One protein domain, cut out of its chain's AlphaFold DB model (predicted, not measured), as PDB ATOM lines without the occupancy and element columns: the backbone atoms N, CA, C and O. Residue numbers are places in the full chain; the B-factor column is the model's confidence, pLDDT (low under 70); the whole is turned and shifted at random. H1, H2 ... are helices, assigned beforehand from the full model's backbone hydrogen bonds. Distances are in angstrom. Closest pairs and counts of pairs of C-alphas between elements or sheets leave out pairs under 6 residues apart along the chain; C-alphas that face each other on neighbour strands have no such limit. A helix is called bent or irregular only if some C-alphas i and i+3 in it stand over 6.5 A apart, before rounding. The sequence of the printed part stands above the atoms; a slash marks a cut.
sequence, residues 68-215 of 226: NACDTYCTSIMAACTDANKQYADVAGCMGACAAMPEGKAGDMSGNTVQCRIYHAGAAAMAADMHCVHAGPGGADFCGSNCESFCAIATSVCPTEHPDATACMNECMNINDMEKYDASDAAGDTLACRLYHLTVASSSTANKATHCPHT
ATOM      1  N   ASN A  68     -32.385   2.220  56.048       93.31
ATOM      2  CA  ASN A  68     -32.190   2.887  57.339       93.31
ATOM      3  C   ASN A  68     -31.027   3.904  57.316       93.31
ATOM      4  O   ASN A  68     -31.165   5.029  57.806       93.31
ATOM      5  N   ALA A  69     -29.887   3.541  56.716       96.62
ATOM      6  CA  ALA A  69     -28.768   4.469  56.567       96.62
ATOM      7  C   ALA A  69     -29.165   5.674  55.700       96.62
ATOM      8  O   ALA A  69     -28.873   6.816  56.057       96.62
ATOM      9  N   CYS A  70     -29.900   5.434  54.613       98.44
ATOM     10  CA  CYS A  70     -30.396   6.495  53.747       98.44
ATOM     11  C   CYS A  70     -31.434   7.392  54.420       98.44
ATOM     12  O   CYS A  70     -31.329   8.608  54.297       98.44
ATOM     13  N   ASP A  71     -32.363   6.836  55.197       98.44
ATOM     14  CA  ASP A  71     -33.327   7.624  55.971       98.44
ATOM     15  C   ASP A  71     -32.607   8.551  56.963       98.44
ATOM     16  O   ASP A  71     -32.912   9.745  57.052       98.44
ATOM     17  N   THR A  72     -31.602   8.020  57.671       98.44
ATOM     18  CA  THR A  72     -30.783   8.785  58.624       98.44
ATOM     19  C   THR A  72     -30.014   9.904  57.923       98.44
ATOM     20  O   THR A  72     -30.044  11.060  58.360       98.44
ATOM     21  N   TYR A  73     -29.350   9.577  56.816       98.69
ATOM     22  CA  TYR A  73     -28.596  10.526  56.004       98.69
ATOM     23  C   TYR A  73     -29.490  11.633  55.445       98.69
ATOM     24  O   TYR A  73     -29.231  12.813  55.693       98.69
ATOM     25  N   CYS A  74     -30.561  11.266  54.742       98.75
ATOM     26  CA  CYS A  74     -31.436  12.216  54.073       98.75
ATOM     27  C   CYS A  74     -32.204  13.087  55.062       98.75
ATOM     28  O   CYS A  74     -32.368  14.277  54.815       98.75
ATOM     29  N   THR A  75     -32.588  12.563  56.228       98.62
ATOM     30  CA  THR A  75     -33.146  13.402  57.299       98.62
ATOM     31  C   THR A  75     -32.126  14.435  57.780       98.62
ATOM     32  O   THR A  75     -32.447  15.618  57.896       98.62
ATOM     33  N   SER A  76     -30.885  14.007  58.028       98.50
ATOM     34  CA  SER A  76     -29.839  14.869  58.588       98.50
ATOM     35  C   SER A  76     -29.407  15.962  57.613       98.50
ATOM     36  O   SER A  76     -29.363  17.137  57.980       98.50
ATOM     37  N   ILE A  77     -29.131  15.606  56.355       98.75
ATOM     38  CA  ILE A  77     -28.650  16.573  55.364       98.75
ATOM     39  C   ILE A  77     -29.736  17.581  54.992       98.75
ATOM     40  O   ILE A  77     -29.447  18.767  54.886       98.75
ATOM     41  N   MET A  78     -30.994  17.149  54.864       98.50
ATOM     42  CA  MET A  78     -32.094  18.053  54.522       98.50
ATOM     43  C   MET A  78     -32.409  19.033  55.659       98.50
ATOM     44  O   MET A  78     -32.905  20.126  55.397       98.50
ATOM     45  N   ALA A  79     -32.112  18.666  56.911       98.50
ATOM     46  CA  ALA A  79     -32.268  19.550  58.061       98.50
ATOM     47  C   ALA A  79     -31.105  20.548  58.207       98.50
ATOM     48  O   ALA A  79     -31.338  21.710  58.531       98.50
ATOM     49  N   ALA A  80     -29.863  20.106  57.988       98.44
ATOM     50  CA  ALA A  80     -28.676  20.932  58.215       98.44
ATOM     51  C   ALA A  80     -28.301  21.817  57.012       98.44
ATOM     52  O   ALA A  80     -27.819  22.934  57.189       98.44
ATOM     53  N   CYS A  81     -28.525  21.328  55.792       98.50
ATOM     54  CA  CYS A  81     -28.062  21.953  54.558       98.50
ATOM     55  C   CYS A  81     -29.229  22.597  53.812       98.50
ATOM     56  O   CYS A  81     -29.910  21.965  53.005       98.50
ATOM     57  N   THR A  82     -29.459  23.874  54.109       98.12
ATOM     58  CA  THR A  82     -30.562  24.687  53.579       98.12
ATOM     59  C   THR A  82     -30.032  25.929  52.858       98.12
ATOM     60  O   THR A  82     -28.827  26.186  52.862       98.12
ATOM     61  N   ASP A  83     -30.923  26.681  52.207       96.25
ATOM     62  CA  ASP A  83     -30.598  27.904  51.463       96.25
ATOM     63  C   ASP A  83     -29.405  27.713  50.506       96.25
ATOM     64  O   ASP A  83     -29.420  26.790  49.691       96.25
ATOM     65  N   ALA A  84     -28.365  28.545  50.613       96.25
ATOM     66  CA  ALA A  84     -27.165  28.475  49.774       96.25
ATOM     67  C   ALA A  84     -26.333  27.195  49.982       96.25
ATOM     68  O   ALA A  84     -25.467  26.886  49.177       96.25
ATOM     69  N   ASN A  85     -26.582  26.445  51.058       97.88
ATOM     70  CA  ASN A  85     -25.899  25.188  51.344       97.88
ATOM     71  C   ASN A  85     -26.719  23.961  50.936       97.88
ATOM     72  O   ASN A  85     -26.277  22.837  51.173       97.88
ATOM     73  N   LYS A  86     -27.912  24.136  50.354       98.44
ATOM     74  CA  LYS A  86     -28.809  23.034  49.984       98.44
ATOM     75  C   LYS A  86     -28.111  22.043  49.050       98.44
ATOM     76  O   LYS A  86     -27.563  22.442  48.036       98.44
ATOM     77  N   GLN A  87     -28.159  20.748  49.375       98.62
ATOM     78  CA  GLN A  87     -27.457  19.695  48.614       98.62
ATOM     79  C   GLN A  87     -28.381  18.794  47.784       98.62
ATOM     80  O   GLN A  87     -27.921  18.088  46.898       98.62
ATOM     81  N   TYR A  88     -29.684  18.798  48.055       98.62
ATOM     82  CA  TYR A  88     -30.673  18.081  47.251       98.62
ATOM     83  C   TYR A  88     -31.911  18.945  47.093       98.62
ATOM     84  O   TYR A  88     -32.315  19.628  48.032       98.62
ATOM     85  N   ALA A  89     -32.546  18.902  45.920       97.62
ATOM     86  CA  ALA A  89     -33.781  19.643  45.685       97.62
ATOM     87  C   ALA A  89     -34.917  19.176  46.615       97.62
ATOM     88  O   ALA A  89     -35.659  20.013  47.143       97.62
ATOM     89  N   ASP A  90     -35.006  17.866  46.844       98.12
ATOM     90  CA  ASP A  90     -36.009  17.206  47.671       98.12
ATOM     91  C   ASP A  90     -35.478  15.891  48.278       98.12
ATOM     92  O   ASP A  90     -34.378  15.423  47.968       98.12
ATOM     93  N   VAL A  91     -36.276  15.289  49.166       98.31
ATOM     94  CA  VAL A  91     -35.913  14.033  49.840       98.31
ATOM     95  C   VAL A  91     -35.856  12.847  48.872       98.31
ATOM     96  O   VAL A  91     -35.085  11.921  49.097       98.31
ATOM     97  N   ALA A  92     -36.630  12.866  47.781       98.50
ATOM     98  CA  ALA A  92     -36.666  11.764  46.825       98.50
ATOM     99  C   ALA A  92     -35.356  11.682  46.031       98.50
ATOM    100  O   ALA A  92     -34.801  10.596  45.875       98.50
ATOM    101  N   GLY A  93     -34.818  12.826  45.597       98.50
ATOM    102  CA  GLY A  93     -33.498  12.924  44.977       98.50
ATOM    103  C   GLY A  93     -32.388  12.458  45.917       98.50
ATOM    104  O   GLY A  93     -31.519  11.694  45.496       98.50
ATOM    105  N   CYS A  94     -32.463  12.832  47.202       98.81
ATOM    106  CA  CYS A  94     -31.524  12.349  48.217       98.81
ATOM    107  C   CYS A  94     -31.577  10.825  48.379       98.81
ATOM    108  O   CYS A  94     -30.545  10.160  48.298       98.81
ATOM    109  N   MET A  95     -32.772  10.257  48.560       98.56
ATOM    110  CA  MET A  95     -32.940   8.814  48.760       98.56
ATOM    111  C   MET A  95     -32.492   8.015  47.537       98.56
ATOM    112  O   MET A  95     -31.809   7.000  47.681       98.56
ATOM    113  N   GLY A  96     -32.823   8.486  46.330       98.19
ATOM    114  CA  GLY A  96     -32.403   7.843  45.089       98.19
ATOM    115  C   GLY A  96     -30.887   7.870  44.888       98.19
ATOM    116  O   GLY A  96     -30.310   6.859  44.493       98.19
ATOM    117  N   ALA A  97     -30.227   8.989  45.211       98.44
ATOM    118  CA  ALA A  97     -28.769   9.072  45.181       98.44
ATOM    119  C   ALA A  97     -28.134   8.170  46.251       98.44
ATOM    120  O   ALA A  97     -27.208   7.419  45.957       98.44
ATOM    121  N   CYS A  98     -28.664   8.189  47.478       98.69
ATOM    122  CA  CYS A  98     -28.163   7.385  48.589       98.69
ATOM    123  C   CYS A  98     -28.187   5.883  48.312       98.69
ATOM    124  O   CYS A  98     -27.201   5.195  48.569       98.69
ATOM    125  N   ALA A  99     -29.274   5.384  47.720       97.88
ATOM    126  CA  ALA A  99     -29.408   3.972  47.385       97.88
ATOM    127  C   ALA A  99     -28.326   3.470  46.405       97.88
ATOM    128  O   ALA A  99     -28.062   2.271  46.349       97.88
ATOM    129  N   ALA A 100     -27.694   4.368  45.639       96.88
ATOM    130  CA  ALA A 100     -26.610   4.036  44.717       96.88
ATOM    131  C   ALA A 100     -25.208   4.085  45.355       96.88
ATOM    132  O   ALA A 100     -24.243   3.631  44.743       96.88
ATOM    133  N   MET A 101     -25.074   4.628  46.565       96.56
ATOM    134  CA  MET A 101     -23.781   4.810  47.223       96.56
ATOM    135  C   MET A 101     -23.463   3.653  48.170       96.56
ATOM    136  O   MET A 101     -24.378   3.151  48.819       96.56
ATOM    137  N   PRO A 102     -22.189   3.250  48.313       96.50
ATOM    138  CA  PRO A 102     -21.787   2.267  49.308       96.50
ATOM    139  C   PRO A 102     -22.242   2.653  50.721       96.50
ATOM    140  O   PRO A 102     -22.064   3.801  51.116       96.50
ATOM    141  N   GLU A 103     -22.776   1.730  51.524       96.69
ATOM    142  CA  GLU A 103     -23.167   2.092  52.897       96.69
ATOM    143  C   GLU A 103     -21.962   2.563  53.731       96.69
ATOM    144  O   GLU A 103     -22.016   3.624  54.350       96.69
ATOM    145  N   GLY A 104     -20.857   1.813  53.698       96.56
ATOM    146  CA  GLY A 104     -19.671   2.055  54.527       96.56
ATOM    147  C   GLY A 104     -19.762   1.449  55.926       96.56
ATOM    148  O   GLY A 104     -20.604   0.595  56.202       96.56
ATOM    149  N   LYS A 105     -18.858   1.868  56.814       96.31
ATOM    150  CA  LYS A 105     -18.834   1.477  58.228       96.31
ATOM    151  C   LYS A 105     -19.295   2.637  59.098       96.31
ATOM    152  O   LYS A 105     -18.994   3.797  58.833       96.31
ATOM    153  N   ALA A 106     -20.017   2.322  60.169       94.50
ATOM    154  CA  ALA A 106     -20.421   3.328  61.143       94.50
ATOM    155  C   ALA A 106     -19.192   4.090  61.672       94.50
ATOM    156  O   ALA A 106     -18.226   3.474  62.126       94.50
ATOM    157  N   GLY A 107     -19.251   5.420  61.618       92.19
ATOM    158  CA  GLY A 107     -18.144   6.292  62.014       92.19
ATOM    159  C   GLY A 107     -17.119   6.578  60.915       92.19
ATOM    160  O   GLY A 107     -16.121   7.232  61.214       92.19
ATOM    161  N   ASP A 108     -17.341   6.136  59.672       97.94
ATOM    162  CA  ASP A 108     -16.558   6.621  58.533       97.94
ATOM    163  C   ASP A 108     -16.598   8.159  58.498       97.94
ATOM    164  O   ASP A 108     -17.652   8.777  58.634       97.94
ATOM    165  N   MET A 109     -15.428   8.774  58.332       98.19
ATOM    166  CA  MET A 109     -15.249  10.228  58.194       98.19
ATOM    167  C   MET A 109     -14.641  10.599  56.835       98.19
ATOM    168  O   MET A 109     -14.356  11.765  56.574       98.19
ATOM    169  N   SER A 110     -14.379   9.596  55.999       98.31
ATOM    170  CA  SER A 110     -13.863   9.738  54.644       98.31
ATOM    171  C   SER A 110     -14.262   8.533  53.789       98.31
ATOM    172  O   SER A 110     -14.729   7.515  54.307       98.31
ATOM    173  N   GLY A 111     -14.054   8.651  52.477       97.75
ATOM    174  CA  GLY A 111     -14.403   7.627  51.489       97.75
ATOM    175  C   GLY A 111     -15.839   7.754  50.982       97.75
ATOM    176  O   GLY A 111     -16.698   8.326  51.655       97.75
ATOM    177  N   ASN A 112     -16.105   7.251  49.773       98.12
ATOM    178  CA  ASN A 112     -17.416   7.351  49.127       98.12
ATOM    179  C   ASN A 112     -18.447   6.426  49.785       98.12
ATOM    180  O   ASN A 112     -18.767   5.358  49.260       98.12
ATOM    181  N   THR A 113     -18.935   6.818  50.962       98.38
ATOM    182  CA  THR A 113     -19.895   6.038  51.738       98.38
ATOM    183  C   THR A 113     -21.024   6.884  52.312       98.38
ATOM    184  O   THR A 113     -20.857   8.064  52.629       98.38
ATOM    185  N   VAL A 114     -22.192   6.266  52.496       98.62
ATOM    186  CA  VAL A 114     -23.338   6.885  53.177       98.62
ATOM    187  C   VAL A 114     -22.973   7.249  54.616       98.62
ATOM    188  O   VAL A 114     -23.326   8.332  55.071       98.62
ATOM    189  N   GLN A 115     -22.213   6.407  55.322       98.56
ATOM    190  CA  GLN A 115     -21.779   6.685  56.696       98.56
ATOM    191  C   GLN A 115     -20.865   7.918  56.799       98.56
ATOM    192  O   GLN A 115     -21.071   8.741  57.693       98.56
ATOM    193  N   CYS A 116     -19.950   8.125  55.843       98.81
ATOM    194  CA  CYS A 116     -19.180   9.370  55.752       98.81
ATOM    195  C   CYS A 116     -20.095  10.592  55.602       98.81
ATOM    196  O   CYS A 116     -19.940  11.606  56.292       98.81
ATOM    197  N   ARG A 117     -21.104  10.490  54.733       98.75
ATOM    198  CA  ARG A 117     -22.043  11.591  54.500       98.75
ATOM    199  C   ARG A 117     -22.951  11.849  55.700       98.75
ATOM    200  O   ARG A 117     -23.257  13.009  55.963       98.75
ATOM    201  N   ILE A 118     -23.324  10.823  56.471       98.75
ATOM    202  CA  ILE A 118     -24.019  10.978  57.763       98.75
ATOM    203  C   ILE A 118     -23.156  11.787  58.734       98.75
ATOM    204  O   ILE A 118     -23.656  12.737  59.338       98.75
ATOM    205  N   TYR A 119     -21.864  11.458  58.860       98.62
ATOM    206  CA  TYR A 119     -20.942  12.203  59.720       98.62
ATOM    207  C   TYR A 119     -20.902  13.691  59.337       98.62
ATOM    208  O   TYR A 119     -21.101  14.564  60.187       98.62
ATOM    209  N   HIS A 120     -20.719  13.995  58.050       98.81
ATOM    210  CA  HIS A 120     -20.660  15.379  57.585       98.81
ATOM    211  C   HIS A 120     -22.009  16.107  57.658       98.81
ATOM    212  O   HIS A 120     -22.036  17.282  58.019       98.81
ATOM    213  N   ALA A 121     -23.131  15.427  57.415       98.62
ATOM    214  CA  ALA A 121     -24.459  16.005  57.608       98.62
ATOM    215  C   ALA A 121     -24.704  16.380  59.082       98.62
ATOM    216  O   ALA A 121     -25.255  17.441  59.365       98.62
ATOM    217  N   GLY A 122     -24.235  15.559  60.028       98.12
ATOM    218  CA  GLY A 122     -24.269  15.886  61.455       98.12
ATOM    219  C   GLY A 122     -23.372  17.077  61.813       98.12
ATOM    220  O   GLY A 122     -23.794  17.983  62.530       98.12
ATOM    221  N   ALA A 123     -22.150  17.124  61.274       98.44
ATOM    222  CA  ALA A 123     -21.213  18.225  61.508       98.44
ATOM    223  C   ALA A 123     -21.695  19.566  60.912       98.44
ATOM    224  O   ALA A 123     -21.388  20.636  61.448       98.44
ATOM    225  N   ALA A 124     -22.501  19.527  59.846       98.44
ATOM    226  CA  ALA A 124     -23.090  20.711  59.223       98.44
ATOM    227  C   ALA A 124     -24.006  21.512  60.165       98.44
ATOM    228  O   ALA A 124     -24.138  22.719  59.980       98.44
ATOM    229  N   ALA A 125     -24.539  20.903  61.231       95.62
ATOM    230  CA  ALA A 125     -25.280  21.627  62.268       95.62
ATOM    231  C   ALA A 125     -24.443  22.718  62.969       95.62
ATOM    232  O   ALA A 125     -25.004  23.656  63.534       95.62
ATOM    233  N   MET A 126     -23.109  22.604  62.942       96.38
ATOM    234  CA  MET A 126     -22.187  23.589  63.520       96.38
ATOM    235  C   MET A 126     -21.482  24.450  62.463       96.38
ATOM    236  O   MET A 126     -21.093  25.576  62.766       96.38
ATOM    237  N   ALA A 127     -21.294  23.936  61.244       97.69
ATOM    238  CA  ALA A 127     -20.587  24.633  60.167       97.69
ATOM    239  C   ALA A 127     -21.079  24.180  58.781       97.69
ATOM    240  O   ALA A 127     -20.395  23.430  58.076       97.69
ATOM    241  N   ALA A 128     -22.275  24.635  58.398       97.75
ATOM    242  CA  ALA A 128     -22.925  24.261  57.141       97.75
ATOM    243  C   ALA A 128     -22.048  24.559  55.910       97.75
ATOM    244  O   ALA A 128     -21.838  23.667  55.090       97.75
ATOM    245  N   ASP A 129     -21.442  25.749  55.840       96.12
ATOM    246  CA  ASP A 129     -20.626  26.183  54.692       96.12
ATOM    247  C   ASP A 129     -19.469  25.221  54.371       96.12
ATOM    248  O   ASP A 129     -19.142  24.997  53.203       96.12
ATOM    249  N   MET A 130     -18.851  24.616  55.393       96.81
ATOM    250  CA  MET A 130     -17.808  23.606  55.194       96.81
ATOM    251  C   MET A 130     -18.397  22.225  54.933       96.81
ATOM    252  O   MET A 130     -18.013  21.564  53.974       96.81
ATOM    253  N   HIS A 131     -19.306  21.762  55.788       98.50
ATOM    254  CA  HIS A 131     -19.650  20.345  55.816       98.50
ATOM    255  C   HIS A 131     -20.746  19.937  54.837       98.50
ATOM    256  O   HIS A 131     -20.792  18.767  54.466       98.50
ATOM    257  N   CYS A 132     -21.582  20.865  54.365       98.69
ATOM    258  CA  CYS A 132     -22.655  20.511  53.441       98.69
ATOM    259  C   CYS A 132     -22.127  19.962  52.118       98.69
ATOM    260  O   CYS A 132     -22.626  18.941  51.666       98.69
ATOM    261  N   VAL A 133     -21.060  20.534  51.553       98.00
ATOM    262  CA  VAL A 133     -20.501  20.000  50.298       98.00
ATOM    263  C   VAL A 133     -19.841  18.626  50.484       98.00
ATOM    264  O   VAL A 133     -19.890  17.791  49.587       98.00
ATOM    265  N   HIS A 134     -19.293  18.344  51.674       98.50
ATOM    266  CA  HIS A 134     -18.751  17.015  51.994       98.50
ATOM    267  C   HIS A 134     -19.884  15.991  52.169       98.50
ATOM    268  O   HIS A 134     -19.767  14.838  51.763       98.50
ATOM    269  N   ALA A 135     -21.003  16.419  52.764       98.62
ATOM    270  CA  ALA A 135     -22.191  15.596  52.954       98.62
ATOM    271  C   ALA A 135     -23.009  15.412  51.667       98.62
ATOM    272  O   ALA A 135     -23.785  14.463  51.589       98.62
ATOM    273  N   GLY A 136     -22.881  16.315  50.693       98.44
ATOM    274  CA  GLY A 136     -23.646  16.340  49.446       98.44
ATOM    275  C   GLY A 136     -23.366  15.159  48.517       98.44
ATOM    276  O   GLY A 136     -22.553  14.309  48.850       98.44
ATOM    277  N   PRO A 137     -24.008  15.081  47.344       98.38
ATOM    278  CA  PRO A 137     -23.864  13.965  46.402       98.38
ATOM    279  C   PRO A 137     -22.453  13.833  45.805       98.38
ATOM    280  O   PRO A 137     -22.064  12.731  45.436       98.38
ATOM    281  N   GLY A 138     -21.687  14.926  45.705       97.94
ATOM    282  CA  GLY A 138     -20.318  14.913  45.169       97.94
ATOM    283  C   GLY A 138     -19.261  14.454  46.179       97.94
ATOM    284  O   GLY A 138     -18.286  13.813  45.811       97.94
ATOM    285  N   GLY A 139     -19.445  14.715  47.477       98.12
ATOM    286  CA  GLY A 139     -18.475  14.340  48.518       98.12
ATOM    287  C   GLY A 139     -17.253  15.250  48.641       98.12
ATOM    288  O   GLY A 139     -16.628  15.239  49.705       98.12
ATOM    289  N   ALA A 140     -16.959  16.063  47.620       97.50
ATOM    290  CA  ALA A 140     -15.945  17.117  47.629       97.50
ATOM    291  C   ALA A 140     -14.566  16.651  48.123       97.50
ATOM    292  O   ALA A 140     -13.920  17.341  48.906       97.50
ATOM    293  N   ASP A 141     -14.154  15.453  47.701       97.19
ATOM    294  CA  ASP A 141     -12.898  14.779  48.062       97.19
ATOM    295  C   ASP A 141     -12.780  14.323  49.530       97.19
ATOM    296  O   ASP A 141     -11.768  13.733  49.914       97.19
ATOM    297  N   PHE A 142     -13.821  14.507  50.350       97.69
ATOM    298  CA  PHE A 142     -13.890  13.964  51.713       97.69
ATOM    299  C   PHE A 142     -14.631  12.629  51.721       97.69
ATOM    300  O   PHE A 142     -14.041  11.587  52.020       97.69
ATOM    301  N   CYS A 143     -15.904  12.639  51.319       98.38
ATOM    302  CA  CYS A 143     -16.700  11.423  51.162       98.38
ATOM    303  C   CYS A 143     -16.577  10.862  49.747       98.38
ATOM    304  O   CYS A 143     -17.577  10.680  49.053       98.38
ATOM    305  N   GLY A 144     -15.333  10.625  49.327       97.69
ATOM    306  CA  GLY A 144     -14.982  10.276  47.955       97.69
ATOM    307  C   GLY A 144     -14.720  11.501  47.091       97.69
ATOM    308  O   GLY A 144     -15.137  12.614  47.419       97.69
ATOM    309  N   SER A 145     -14.023  11.283  45.976       98.00
ATOM    310  CA  SER A 145     -13.877  12.344  44.970       98.00
ATOM    311  C   SER A 145     -15.217  12.663  44.313       98.00
ATOM    312  O   SER A 145     -16.112  11.808  44.269       98.00
ATOM    313  N   ASN A 146     -15.354  13.866  43.749       98.00
ATOM    314  CA  ASN A 146     -16.582  14.230  43.038       98.00
ATOM    315  C   ASN A 146     -16.874  13.270  41.882       98.00
ATOM    316  O   ASN A 146     -18.016  12.845  41.724       98.00
ATOM    317  N   CYS A 147     -15.851  12.846  41.133       98.31
ATOM    318  CA  CYS A 147     -16.026  11.867  40.063       98.31
ATOM    319  C   CYS A 147     -16.383  10.469  40.566       98.31
ATOM    320  O   CYS A 147     -17.265   9.831  39.996       98.31
ATOM    321  N   GLU A 148     -15.750  10.000  41.644       98.12
ATOM    322  CA  GLU A 148     -16.079   8.704  42.251       98.12
ATOM    323  C   GLU A 148     -17.543   8.665  42.702       98.12
ATOM    324  O   GLU A 148     -18.269   7.717  42.393       98.12
ATOM    325  N   SER A 149     -17.994   9.721  43.381       98.12
ATOM    326  CA  SER A 149     -19.372   9.838  43.852       98.12
ATOM    327  C   SER A 149     -20.357   9.990  42.691       98.12
ATOM    328  O   SER A 149     -21.350   9.262  42.627       98.12
ATOM    329  N   PHE A 150     -20.051  10.871  41.732       98.56
ATOM    330  CA  PHE A 150     -20.848  11.064  40.524       98.56
ATOM    331  C   PHE A 150     -21.034   9.745  39.773       98.56
ATOM    332  O   PHE A 150     -22.167   9.364  39.505       98.56
ATOM    333  N   CYS A 151     -19.961   9.005  39.487       98.44
ATOM    334  CA  CYS A 151     -20.045   7.773  38.705       98.44
ATOM    335  C   CYS A 151     -20.695   6.611  39.460       98.44
ATOM    336  O   CYS A 151     -21.390   5.806  38.832       98.44
ATOM    337  N   ALA A 152     -20.546   6.532  40.786       97.75
ATOM    338  CA  ALA A 152     -21.287   5.562  41.594       97.75
ATOM    339  C   ALA A 152     -22.807   5.774  41.467       97.75
ATOM    340  O   ALA A 152     -23.559   4.822  41.257       97.75
ATOM    341  N   ILE A 153     -23.257   7.031  41.514       98.56
ATOM    342  CA  ILE A 153     -24.676   7.367  41.365       98.56
ATOM    343  C   ILE A 153     -25.118   7.237  39.897       98.56
ATOM    344  O   ILE A 153     -26.146   6.624  39.612       98.56
ATOM    345  N   ALA A 154     -24.344   7.765  38.948       98.44
ATOM    346  CA  ALA A 154     -24.706   7.860  37.535       98.44
ATOM    347  C   ALA A 154     -24.863   6.495  36.867       98.44
ATOM    348  O   ALA A 154     -25.831   6.281  36.143       98.44
ATOM    349  N   THR A 155     -23.971   5.548  37.158       98.19
ATOM    350  CA  THR A 155     -24.044   4.192  36.584       98.19
ATOM    351  C   THR A 155     -25.254   3.399  37.085       98.19
ATOM    352  O   THR A 155     -25.775   2.543  36.375       98.19
ATOM    353  N   SER A 156     -25.753   3.715  38.283       97.88
ATOM    354  CA  SER A 156     -26.969   3.120  38.848       97.88
ATOM    355  C   SER A 156     -28.244   3.821  38.359       97.88
ATOM    356  O   SER A 156     -29.226   3.191  37.954       97.88
ATOM    357  N   VAL A 157     -28.245   5.155  38.370       98.38
ATOM    358  CA  VAL A 157     -29.434   5.968  38.090       98.38
ATOM    359  C   VAL A 157     -29.650   6.144  36.588       98.38
ATOM    360  O   VAL A 157     -30.788   6.015  36.134       98.38
ATOM    361  N   CYS A 158     -28.587   6.361  35.821       98.25
ATOM    362  CA  CYS A 158     -28.594   6.662  34.390       98.25
ATOM    363  C   CYS A 158     -27.743   5.652  33.587       98.25
ATOM    364  O   CYS A 158     -26.804   6.050  32.899       98.25
ATOM    365  N   PRO A 159     -28.036   4.337  33.642       97.38
ATOM    366  CA  PRO A 159     -27.199   3.307  33.015       97.38
ATOM    367  C   PRO A 159     -27.187   3.358  31.480       97.38
ATOM    368  O   PRO A 159     -26.342   2.730  30.851       97.38
ATOM    369  N   THR A 160     -28.130   4.067  30.850       96.88
ATOM    370  CA  THR A 160     -28.121   4.280  29.395       96.88
ATOM    371  C   THR A 160     -27.031   5.269  28.996       96.88
ATOM    372  O   THR A 160     -26.335   5.049  28.010       96.88
ATOM    373  N   GLU A 161     -26.869   6.331  29.777       96.88
ATOM    374  CA  GLU A 161     -25.861   7.366  29.583       96.88
ATOM    375  C   GLU A 161     -24.494   6.956  30.145       96.88
ATOM    376  O   GLU A 161     -23.472   7.273  29.545       96.88
ATOM    377  N   HIS A 162     -24.483   6.206  31.252       97.12
ATOM    378  CA  HIS A 162     -23.279   5.761  31.962       97.12
ATOM    379  C   HIS A 162     -23.259   4.233  32.133       97.12
ATOM    380  O   HIS A 162     -23.374   3.733  33.252       97.12
ATOM    381  N   PRO A 163     -23.134   3.457  31.043       97.38
ATOM    382  CA  PRO A 163     -23.195   1.995  31.104       97.38
ATOM    383  C   PRO A 163     -21.952   1.345  31.729       97.38
ATOM    384  O   PRO A 163     -22.011   0.187  32.138       97.38
ATOM    385  N   ASP A 164     -20.824   2.059  31.777       97.12
ATOM    386  CA  ASP A 164     -19.551   1.551  32.285       97.12
ATOM    387  C   ASP A 164     -18.919   2.542  33.267       97.12
ATOM    388  O   ASP A 164     -18.690   3.711  32.946       97.12
ATOM    389  N   ALA A 165     -18.610   2.061  34.471       95.44
ATOM    390  CA  ALA A 165     -18.051   2.892  35.533       95.44
ATOM    391  C   ALA A 165     -16.650   3.420  35.196       95.44
ATOM    392  O   ALA A 165     -16.321   4.548  35.553       95.44
ATOM    393  N   THR A 166     -15.832   2.644  34.480       97.56
ATOM    394  CA  THR A 166     -14.470   3.066  34.117       97.56
ATOM    395  C   THR A 166     -14.511   4.184  33.078       97.56
ATOM    396  O   THR A 166     -13.801   5.180  33.207       97.56
ATOM    397  N   ALA A 167     -15.367   4.050  32.063       97.00
ATOM    398  CA  ALA A 167     -15.612   5.078  31.063       97.00
ATOM    399  C   ALA A 167     -16.173   6.351  31.704       97.00
ATOM    400  O   ALA A 167     -15.639   7.427  31.439       97.00
ATOM    401  N   CYS A 168     -17.153   6.220  32.608       97.75
ATOM    402  CA  CYS A 168     -17.688   7.349  33.370       97.75
ATOM    403  C   CYS A 168     -16.576   8.096  34.118       97.75
ATOM    404  O   CYS A 168     -16.459   9.313  33.990       97.75
ATOM    405  N   MET A 169     -15.716   7.379  34.850       97.62
ATOM    406  CA  MET A 169     -14.621   7.997  35.606       97.62
ATOM    407  C   MET A 169     -13.635   8.728  34.692       97.62
ATOM    408  O   MET A 169     -13.243   9.858  34.979       97.62
ATOM    409  N   ASN A 170     -13.255   8.107  33.572       97.00
ATOM    410  CA  ASN A 170     -12.346   8.712  32.601       97.00
ATOM    411  C   ASN A 170     -12.929   9.978  31.971       97.00
ATOM    412  O   ASN A 170     -12.210  10.958  31.795       97.00
ATOM    413  N   GLU A 171     -14.217   9.974  31.635       95.44
ATOM    414  CA  GLU A 171     -14.900  11.150  31.100       95.44
ATOM    415  C   GLU A 171     -15.018  12.247  32.160       95.44
ATOM    416  O   GLU A 171     -14.656  13.391  31.888       95.44
ATOM    417  N   CYS A 172     -15.419  11.892  33.383       96.69
ATOM    418  CA  CYS A 172     -15.591  12.831  34.485       96.69
ATOM    419  C   CYS A 172     -14.314  13.615  34.812       96.69
ATOM    420  O   CYS A 172     -14.377  14.823  35.015       96.69
ATOM    421  N   MET A 173     -13.142  12.973  34.771       95.50
ATOM    422  CA  MET A 173     -11.858  13.651  35.008       95.50
ATOM    423  C   MET A 173     -11.536  14.762  33.992       95.50
ATOM    424  O   MET A 173     -10.631  15.559  34.231       95.50
ATOM    425  N   ASN A 174     -12.245  14.826  32.860       94.56
ATOM    426  CA  ASN A 174     -12.097  15.891  31.864       94.56
ATOM    427  C   ASN A 174     -13.122  17.026  32.034       94.56
ATOM    428  O   ASN A 174     -13.112  17.978  31.253       94.56
ATOM    429  N   ILE A 175     -14.012  16.931  33.022       94.19
ATOM    430  CA  ILE A 175     -15.044  17.926  33.310       94.19
ATOM    431  C   ILE A 175     -14.480  18.948  34.301       94.19
ATOM    432  O   ILE A 175     -13.730  18.606  35.211       94.19
ATOM    433  N   ASN A 176     -14.841  20.219  34.131       94.50
ATOM    434  CA  ASN A 176     -14.453  21.263  35.073       94.50
ATOM    435  C   ASN A 176     -15.112  21.033  36.446       94.50
ATOM    436  O   ASN A 176     -16.327  21.164  36.587       94.50
ATOM    437  N   ASP A 177     -14.292  20.745  37.452       95.44
ATOM    438  CA  ASP A 177     -14.700  20.494  38.838       95.44
ATOM    439  C   ASP A 177     -14.204  21.591  39.801       95.44
ATOM    440  O   ASP A 177     -13.826  21.348  40.941       95.44
ATOM    441  N   MET A 178     -14.120  22.834  39.314       93.44
ATOM    442  CA  MET A 178     -13.712  23.979  40.141       93.44
ATOM    443  C   MET A 178     -14.879  24.607  40.914       93.44
ATOM    444  O   MET A 178     -14.656  25.396  41.833       93.44
ATOM    445  N   GLU A 179     -16.114  24.315  40.512       94.94
ATOM    446  CA  GLU A 179     -17.331  24.832  41.136       94.94
ATOM    447  C   GLU A 179     -17.754  23.931  42.298       94.94
ATOM    448  O   GLU A 179     -17.901  22.720  42.146       94.94
ATOM    449  N   LYS A 180     -17.952  24.532  43.474       95.62
ATOM    450  CA  LYS A 180     -18.497  23.834  44.640       95.62
ATOM    451  C   LYS A 180     -19.974  23.551  44.376       95.62
ATOM    452  O   LYS A 180     -20.715  24.485  44.122       95.62
ATOM    453  N   TYR A 181     -20.377  22.294  44.525       97.56
ATOM    454  CA  TYR A 181     -21.758  21.891  44.298       97.56
ATOM    455  C   TYR A 181     -22.748  22.441  45.342       97.56
ATOM    456  O   TYR A 181     -22.546  22.295  46.557       97.56
ATOM    457  N   ASP A 182     -23.874  22.946  44.850       96.50
ATOM    458  CA  ASP A 182     -25.135  23.088  45.562       96.50
ATOM    459  C   ASP A 182     -26.347  22.788  44.650       96.50
ATOM    460  O   ASP A 182     -26.263  22.608  43.435       96.50
ATOM    461  N   ALA A 183     -27.532  22.673  45.247       97.50
ATOM    462  CA  ALA A 183     -28.745  22.265  44.543       97.50
ATOM    463  C   ALA A 183     -29.312  23.330  43.577       97.50
ATOM    464  O   ALA A 183     -30.403  23.120  43.040       97.50
ATOM    465  N   SER A 184     -28.633  24.463  43.376       96.69
ATOM    466  CA  SER A 184     -28.995  25.512  42.418       96.69
ATOM    467  C   SER A 184     -28.184  25.489  41.117       96.69
ATOM    468  O   SER A 184     -28.548  26.215  40.187       96.69
ATOM    469  N   ASP A 185     -27.180  24.609  41.001       95.81
ATOM    470  CA  ASP A 185     -26.297  24.455  39.835       95.81
ATOM    471  C   ASP A 185     -27.021  23.853  38.616       95.81
ATOM    472  O   ASP A 185     -26.717  22.773  38.135       95.81
ATOM    473  N   ALA A 186     -28.043  24.517  38.089       95.50
ATOM    474  CA  ALA A 186     -28.866  23.981  37.004       95.50
ATOM    475  C   ALA A 186     -28.283  24.205  35.594       95.50
ATOM    476  O   ALA A 186     -28.930  23.853  34.605       95.50
ATOM    477  N   ALA A 187     -27.118  24.847  35.480       94.50
ATOM    478  CA  ALA A 187     -26.484  25.201  34.211       94.50
ATOM    479  C   ALA A 187     -24.964  25.394  34.369       94.50
ATOM    480  O   ALA A 187     -24.463  25.512  35.480       94.50
ATOM    481  N   GLY A 188     -24.252  25.488  33.240       91.56
ATOM    482  CA  GLY A 188     -22.796  25.678  33.190       91.56
ATOM    483  C   GLY A 188     -22.037  24.398  32.831       91.56
ATOM    484  O   GLY A 188     -22.530  23.293  33.029       91.56
ATOM    485  N   ASP A 189     -20.837  24.526  32.257       93.31
ATOM    486  CA  ASP A 189     -19.999  23.367  31.913       93.31
ATOM    487  C   ASP A 189     -19.166  22.898  33.101       93.31
ATOM    488  O   ASP A 189     -17.942  23.032  33.115       93.31
ATOM    489  N   THR A 190     -19.843  22.419  34.138       95.94
ATOM    490  CA  THR A 190     -19.201  21.998  35.383       95.94
ATOM    491  C   THR A 190     -19.706  20.640  35.837       95.94
ATOM    492  O   THR A 190     -20.778  20.171  35.435       95.94
ATOM    493  N   LEU A 191     -18.917  19.975  36.677       97.25
ATOM    494  CA  LEU A 191     -19.347  18.750  37.339       97.25
ATOM    495  C   LEU A 191     -20.504  19.030  38.307       97.25
ATOM    496  O   LEU A 191     -21.418  18.215  38.404       97.25
ATOM    497  N   ALA A 192     -20.522  20.210  38.927       97.62
ATOM    498  CA  ALA A 192     -21.619  20.678  39.764       97.62
ATOM    499  C   ALA A 192     -22.962  20.692  39.003       97.62
ATOM    500  O   ALA A 192     -23.934  20.087  39.464       97.62
ATOM    501  N   CYS A 193     -22.985  21.216  37.769       97.94
ATOM    502  CA  CYS A 193     -24.183  21.170  36.925       97.94
ATOM    503  C   CYS A 193     -24.685  19.745  36.668       97.94
ATOM    504  O   CYS A 193     -25.876  19.424  36.745       97.94
ATOM    505  N   ARG A 194     -23.755  18.832  36.395       98.12
ATOM    506  CA  ARG A 194     -24.075  17.433  36.085       98.12
ATOM    507  C   ARG A 194     -24.548  16.683  37.323       98.12
ATOM    508  O   ARG A 194     -25.476  15.882  37.217       98.12
ATOM    509  N   LEU A 195     -23.972  16.975  38.490       98.25
ATOM    510  CA  LEU A 195     -24.442  16.487  39.785       98.25
ATOM    511  C   LEU A 195     -25.866  16.970  40.072       98.25
ATOM    512  O   LEU A 195     -26.695  16.159  40.480       98.25
ATOM    513  N   TYR A 196     -26.203  18.232  39.783       98.38
ATOM    514  CA  TYR A 196     -27.579  18.721  39.921       98.38
ATOM    515  C   TYR A 196     -28.542  17.874  39.089       98.38
ATOM    516  O   TYR A 196     -29.486  17.296  39.630       98.38
ATOM    517  N   HIS A 197     -28.272  17.711  37.791       98.50
ATOM    518  CA  HIS A 197     -29.132  16.897  36.938       98.50
ATOM    519  C   HIS A 197     -29.206  15.443  37.400       98.50
ATOM    520  O   HIS A 197     -30.290  14.861  37.394       98.50
ATOM    521  N   LEU A 198     -28.099  14.877  37.872       98.62
ATOM    522  CA  LEU A 198     -28.076  13.523  38.402       98.62
ATOM    523  C   LEU A 198     -28.946  13.379  39.661       98.62
ATOM    524  O   LEU A 198     -29.750  12.454  39.738       98.62
ATOM    525  N   THR A 199     -28.866  14.308  40.618       98.56
ATOM    526  CA  THR A 199     -29.724  14.265  41.818       98.56
ATOM    527  C   THR A 199     -31.207  14.421  41.494       98.56
ATOM    528  O   THR A 199     -32.042  13.755  42.109       98.56
ATOM    529  N   VAL A 200     -31.556  15.236  40.493       98.56
ATOM    530  CA  VAL A 200     -32.942  15.343  40.025       98.56
ATOM    531  C   VAL A 200     -33.370  14.054  39.321       98.56
ATOM    532  O   VAL A 200     -34.461  13.554  39.595       98.56
ATOM    533  N   ALA A 201     -32.519  13.453  38.484       98.56
ATOM    534  CA  ALA A 201     -32.789  12.165  37.838       98.56
ATOM    535  C   ALA A 201     -33.050  11.035  38.851       98.56
ATOM    536  O   ALA A 201     -33.873  10.154  38.597       98.56
ATOM    537  N   SER A 202     -32.404  11.088  40.018       98.44
ATOM    538  CA  SER A 202     -32.578  10.123  41.110       98.44
ATOM    539  C   SER A 202     -33.953  10.169  41.786       98.44
ATOM    540  O   SER A 202     -34.337   9.207  42.443       98.44
ATOM    541  N   SER A 203     -34.713  11.258  41.634       98.31
ATOM    542  CA  SER A 203     -35.961  11.473  42.390       98.31
ATOM    543  C   SER A 203     -37.177  10.701  41.861       98.31
ATOM    544  O   SER A 203     -38.122  10.452  42.608       98.31
ATOM    545  N   SER A 204     -37.203  10.334  40.574       97.88
ATOM    546  CA  SER A 204     -38.308   9.570  39.982       97.88
ATOM    547  C   SER A 204     -37.970   9.047  38.586       97.88
ATOM    548  O   SER A 204     -37.082   9.559  37.911       97.88
ATOM    549  N   THR A 205     -38.740   8.078  38.084       96.81
ATOM    550  CA  THR A 205     -38.613   7.598  36.695       96.81
ATOM    551  C   THR A 205     -38.898   8.691  35.662       96.81
ATOM    552  O   THR A 205     -38.253   8.721  34.617       96.81
ATOM    553  N   ALA A 206     -39.841   9.597  35.944       97.75
ATOM    554  CA  ALA A 206     -40.150  10.707  35.047       97.75
ATOM    555  C   ALA A 206     -38.962  11.673  34.945       97.75
ATOM    556  O   ALA A 206     -38.520  11.997  33.844       97.75
ATOM    557  N   ASN A 207     -38.387  12.053  36.089       98.00
ATOM    558  CA  ASN A 207     -37.223  12.933  36.121       98.00
ATOM    559  C   ASN A 207     -35.986  12.259  35.525       98.00
ATOM    560  O   ASN A 207     -35.237  12.916  34.808       98.00
ATOM    561  N   LYS A 208     -35.813  10.946  35.724       97.94
ATOM    562  CA  LYS A 208     -34.755  10.156  35.082       97.94
ATOM    563  C   LYS A 208     -34.751  10.337  33.560       97.94
ATOM    564  O   LYS A 208     -33.716  10.672  32.994       97.94
ATOM    565  N   ALA A 209     -35.911  10.201  32.912       96.44
ATOM    566  CA  ALA A 209     -36.035  10.337  31.458       96.44
ATOM    567  C   ALA A 209     -35.661  11.736  30.933       96.44
ATOM    568  O   ALA A 209     -35.224  11.869  29.794       96.44
ATOM    569  N   THR A 210     -35.839  12.783  31.745       96.69
ATOM    570  CA  THR A 210     -35.530  14.167  31.356       96.69
ATOM    571  C   THR A 210     -34.114  14.595  31.737       96.69
ATOM    572  O   THR A 210     -33.495  15.353  30.997       96.69
ATOM    573  N   HIS A 211     -33.589  14.139  32.876       97.56
ATOM    574  CA  HIS A 211     -32.354  14.676  33.448       97.56
ATOM    575  C   HIS A 211     -31.114  13.813  33.195       97.56
ATOM    576  O   HIS A 211     -30.019  14.370  33.163       97.56
ATOM    577  N   CYS A 212     -31.243  12.503  32.946       97.75
ATOM    578  CA  CYS A 212     -30.080  11.671  32.624       97.75
ATOM    579  C   CYS A 212     -29.296  12.152  31.387       97.75
ATOM    580  O   CYS A 212     -28.069  12.242  31.487       97.75
ATOM    581  N   PRO A 213     -29.932  12.586  30.276       96.25
ATOM    582  CA  PRO A 213     -29.208  13.128  29.122       96.25
ATOM    583  C   PRO A 213     -28.348  14.367  29.425       96.25
ATOM    584  O   PRO A 213     -27.486  14.724  28.628       96.25
ATOM    585  N   HIS A 214     -28.559  15.034  30.565       95.81
ATOM    586  CA  HIS A 214     -27.786  16.205  30.993       95.81
ATOM    587  C   HIS A 214     -26.625  15.850  31.935       95.81
ATOM    588  O   HIS A 214     -26.040  16.732  32.560       95.81
ATOM    589  N   THR A 215     -26.276  14.570  32.054       96.31
ATOM    590  CA  THR A 215     -25.167  14.114  32.909       96.31
ATOM    591  C   THR A 215     -23.898  13.776  32.113       96.31
ATOM    592  O   THR A 215     -22.813  13.769  32.682       96.31
TER     593      THR A 215
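What this domain is: This is residues 68 to 215 of the 226 residues of an uncharacterized protein of Polyangiaceae bacterium (UniProt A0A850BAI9). Two groups of short helices make the two ends of a compact body: H1, H3 and H4 at one end, and H5, H6, H7 and H8 at the other, with H2 between them packed on H1, H5 and H7. The helices are partly aligned and partly crossed, and long loops, residues 100 to 113 and 173 to 190, link H2 to H3 and H6 to H7. The printed part has 148 residues, with eight helices, H1 to H8 in chain order, and no named strand; its class is all helix. It is compact, with a radius of gyration of the C-alphas of 13.5 A, and its rounded outline spans 37 by 30 by 29 A.

Where its parts are: H1, the longest helix by residues, covers residues 68 to 80 and runs 18.4 A from C-alpha 68 at (-32.190, 2.887, 57.339) to C-alpha 80 at (-28.676, 20.932, 58.215). H2 is residues 91 to 99, H3 residues 114 to 123, 14.2 A long, and H4 residues 128 to 135. H5 is residues 146 to 157, 16.1 A long, and H6 residues 165 to 172. H7, residues 191 to 201, and H8, residues 205 to 214, are each 15.0 A long; C-alpha 214 is at (-27.786, 16.205, 30.993). H4 and H8 are only just irregular: C-alphas 130 and 133 are 6.7 A apart, and C-alphas 210 and 213 are 6.8 A apart.

How they stand to each other: H1 touches H3 the same way at a shallow tilt of 29 degrees, the closest C-alphas being those of Ile 77 and Ala 121, 4.8 A apart. H3 and H4 form a helical hairpin at 7 degrees, closest at the C-alphas of Arg 117 and Ala 135, 4.3 A apart. H1 touches H4 with residues 77 to 80 alone, closest at the C-alphas of Ala 80 and Ala 128, 6.7 A apart. H1 and H2 form a helical hairpin at a steep tilt of 44 degrees, closest at the C-alphas of Cys 70 and Cys 98, 5.7 A apart. H2 touches H7 about perpendicular, at 77 degrees, closest at the C-alphas of Gly 93 and Thr 199, 5.1 A apart. H2 and H5 only just touch, with 3 pairs of C-alphas within 8 A, through residues 153 to 157 of H5 alone; the closest C-alphas are those of Ala 97 and Ile 153, 5.8 A apart. H5 and H7 touch the same way at a shallow tilt of 25 degrees, closest at the C-alphas of Phe 150 and Leu 195, 6.5 A apart. H7 and H8 form a helical hairpin at 18 degrees, closest at the C-alphas of Ala 201 and Lys 208, 3.9 A apart. H6 touches H5 at a steep tilt of 51 degrees, closest at the C-alphas of Cys 147 and Cys 172, 5.7 A apart. Among the pairs that stay apart are H1 and H7, and H4 and H5. In H1, H2, H3, H6 and H7 every O i to N i+4 pair is within hydrogen-bond range; in H4 2 of 4 are, in H5 7 of 8, in H8 4 of 6.

The domain as a whole: The two C-alphas farthest apart are those of Met 126 and Thr 160, 39.7 A. The printed part has no cut; the links H2 to H3 and H6 to H7 are long. The mean pLDDT of the printed part is 97.4, and no printed residue is under 70.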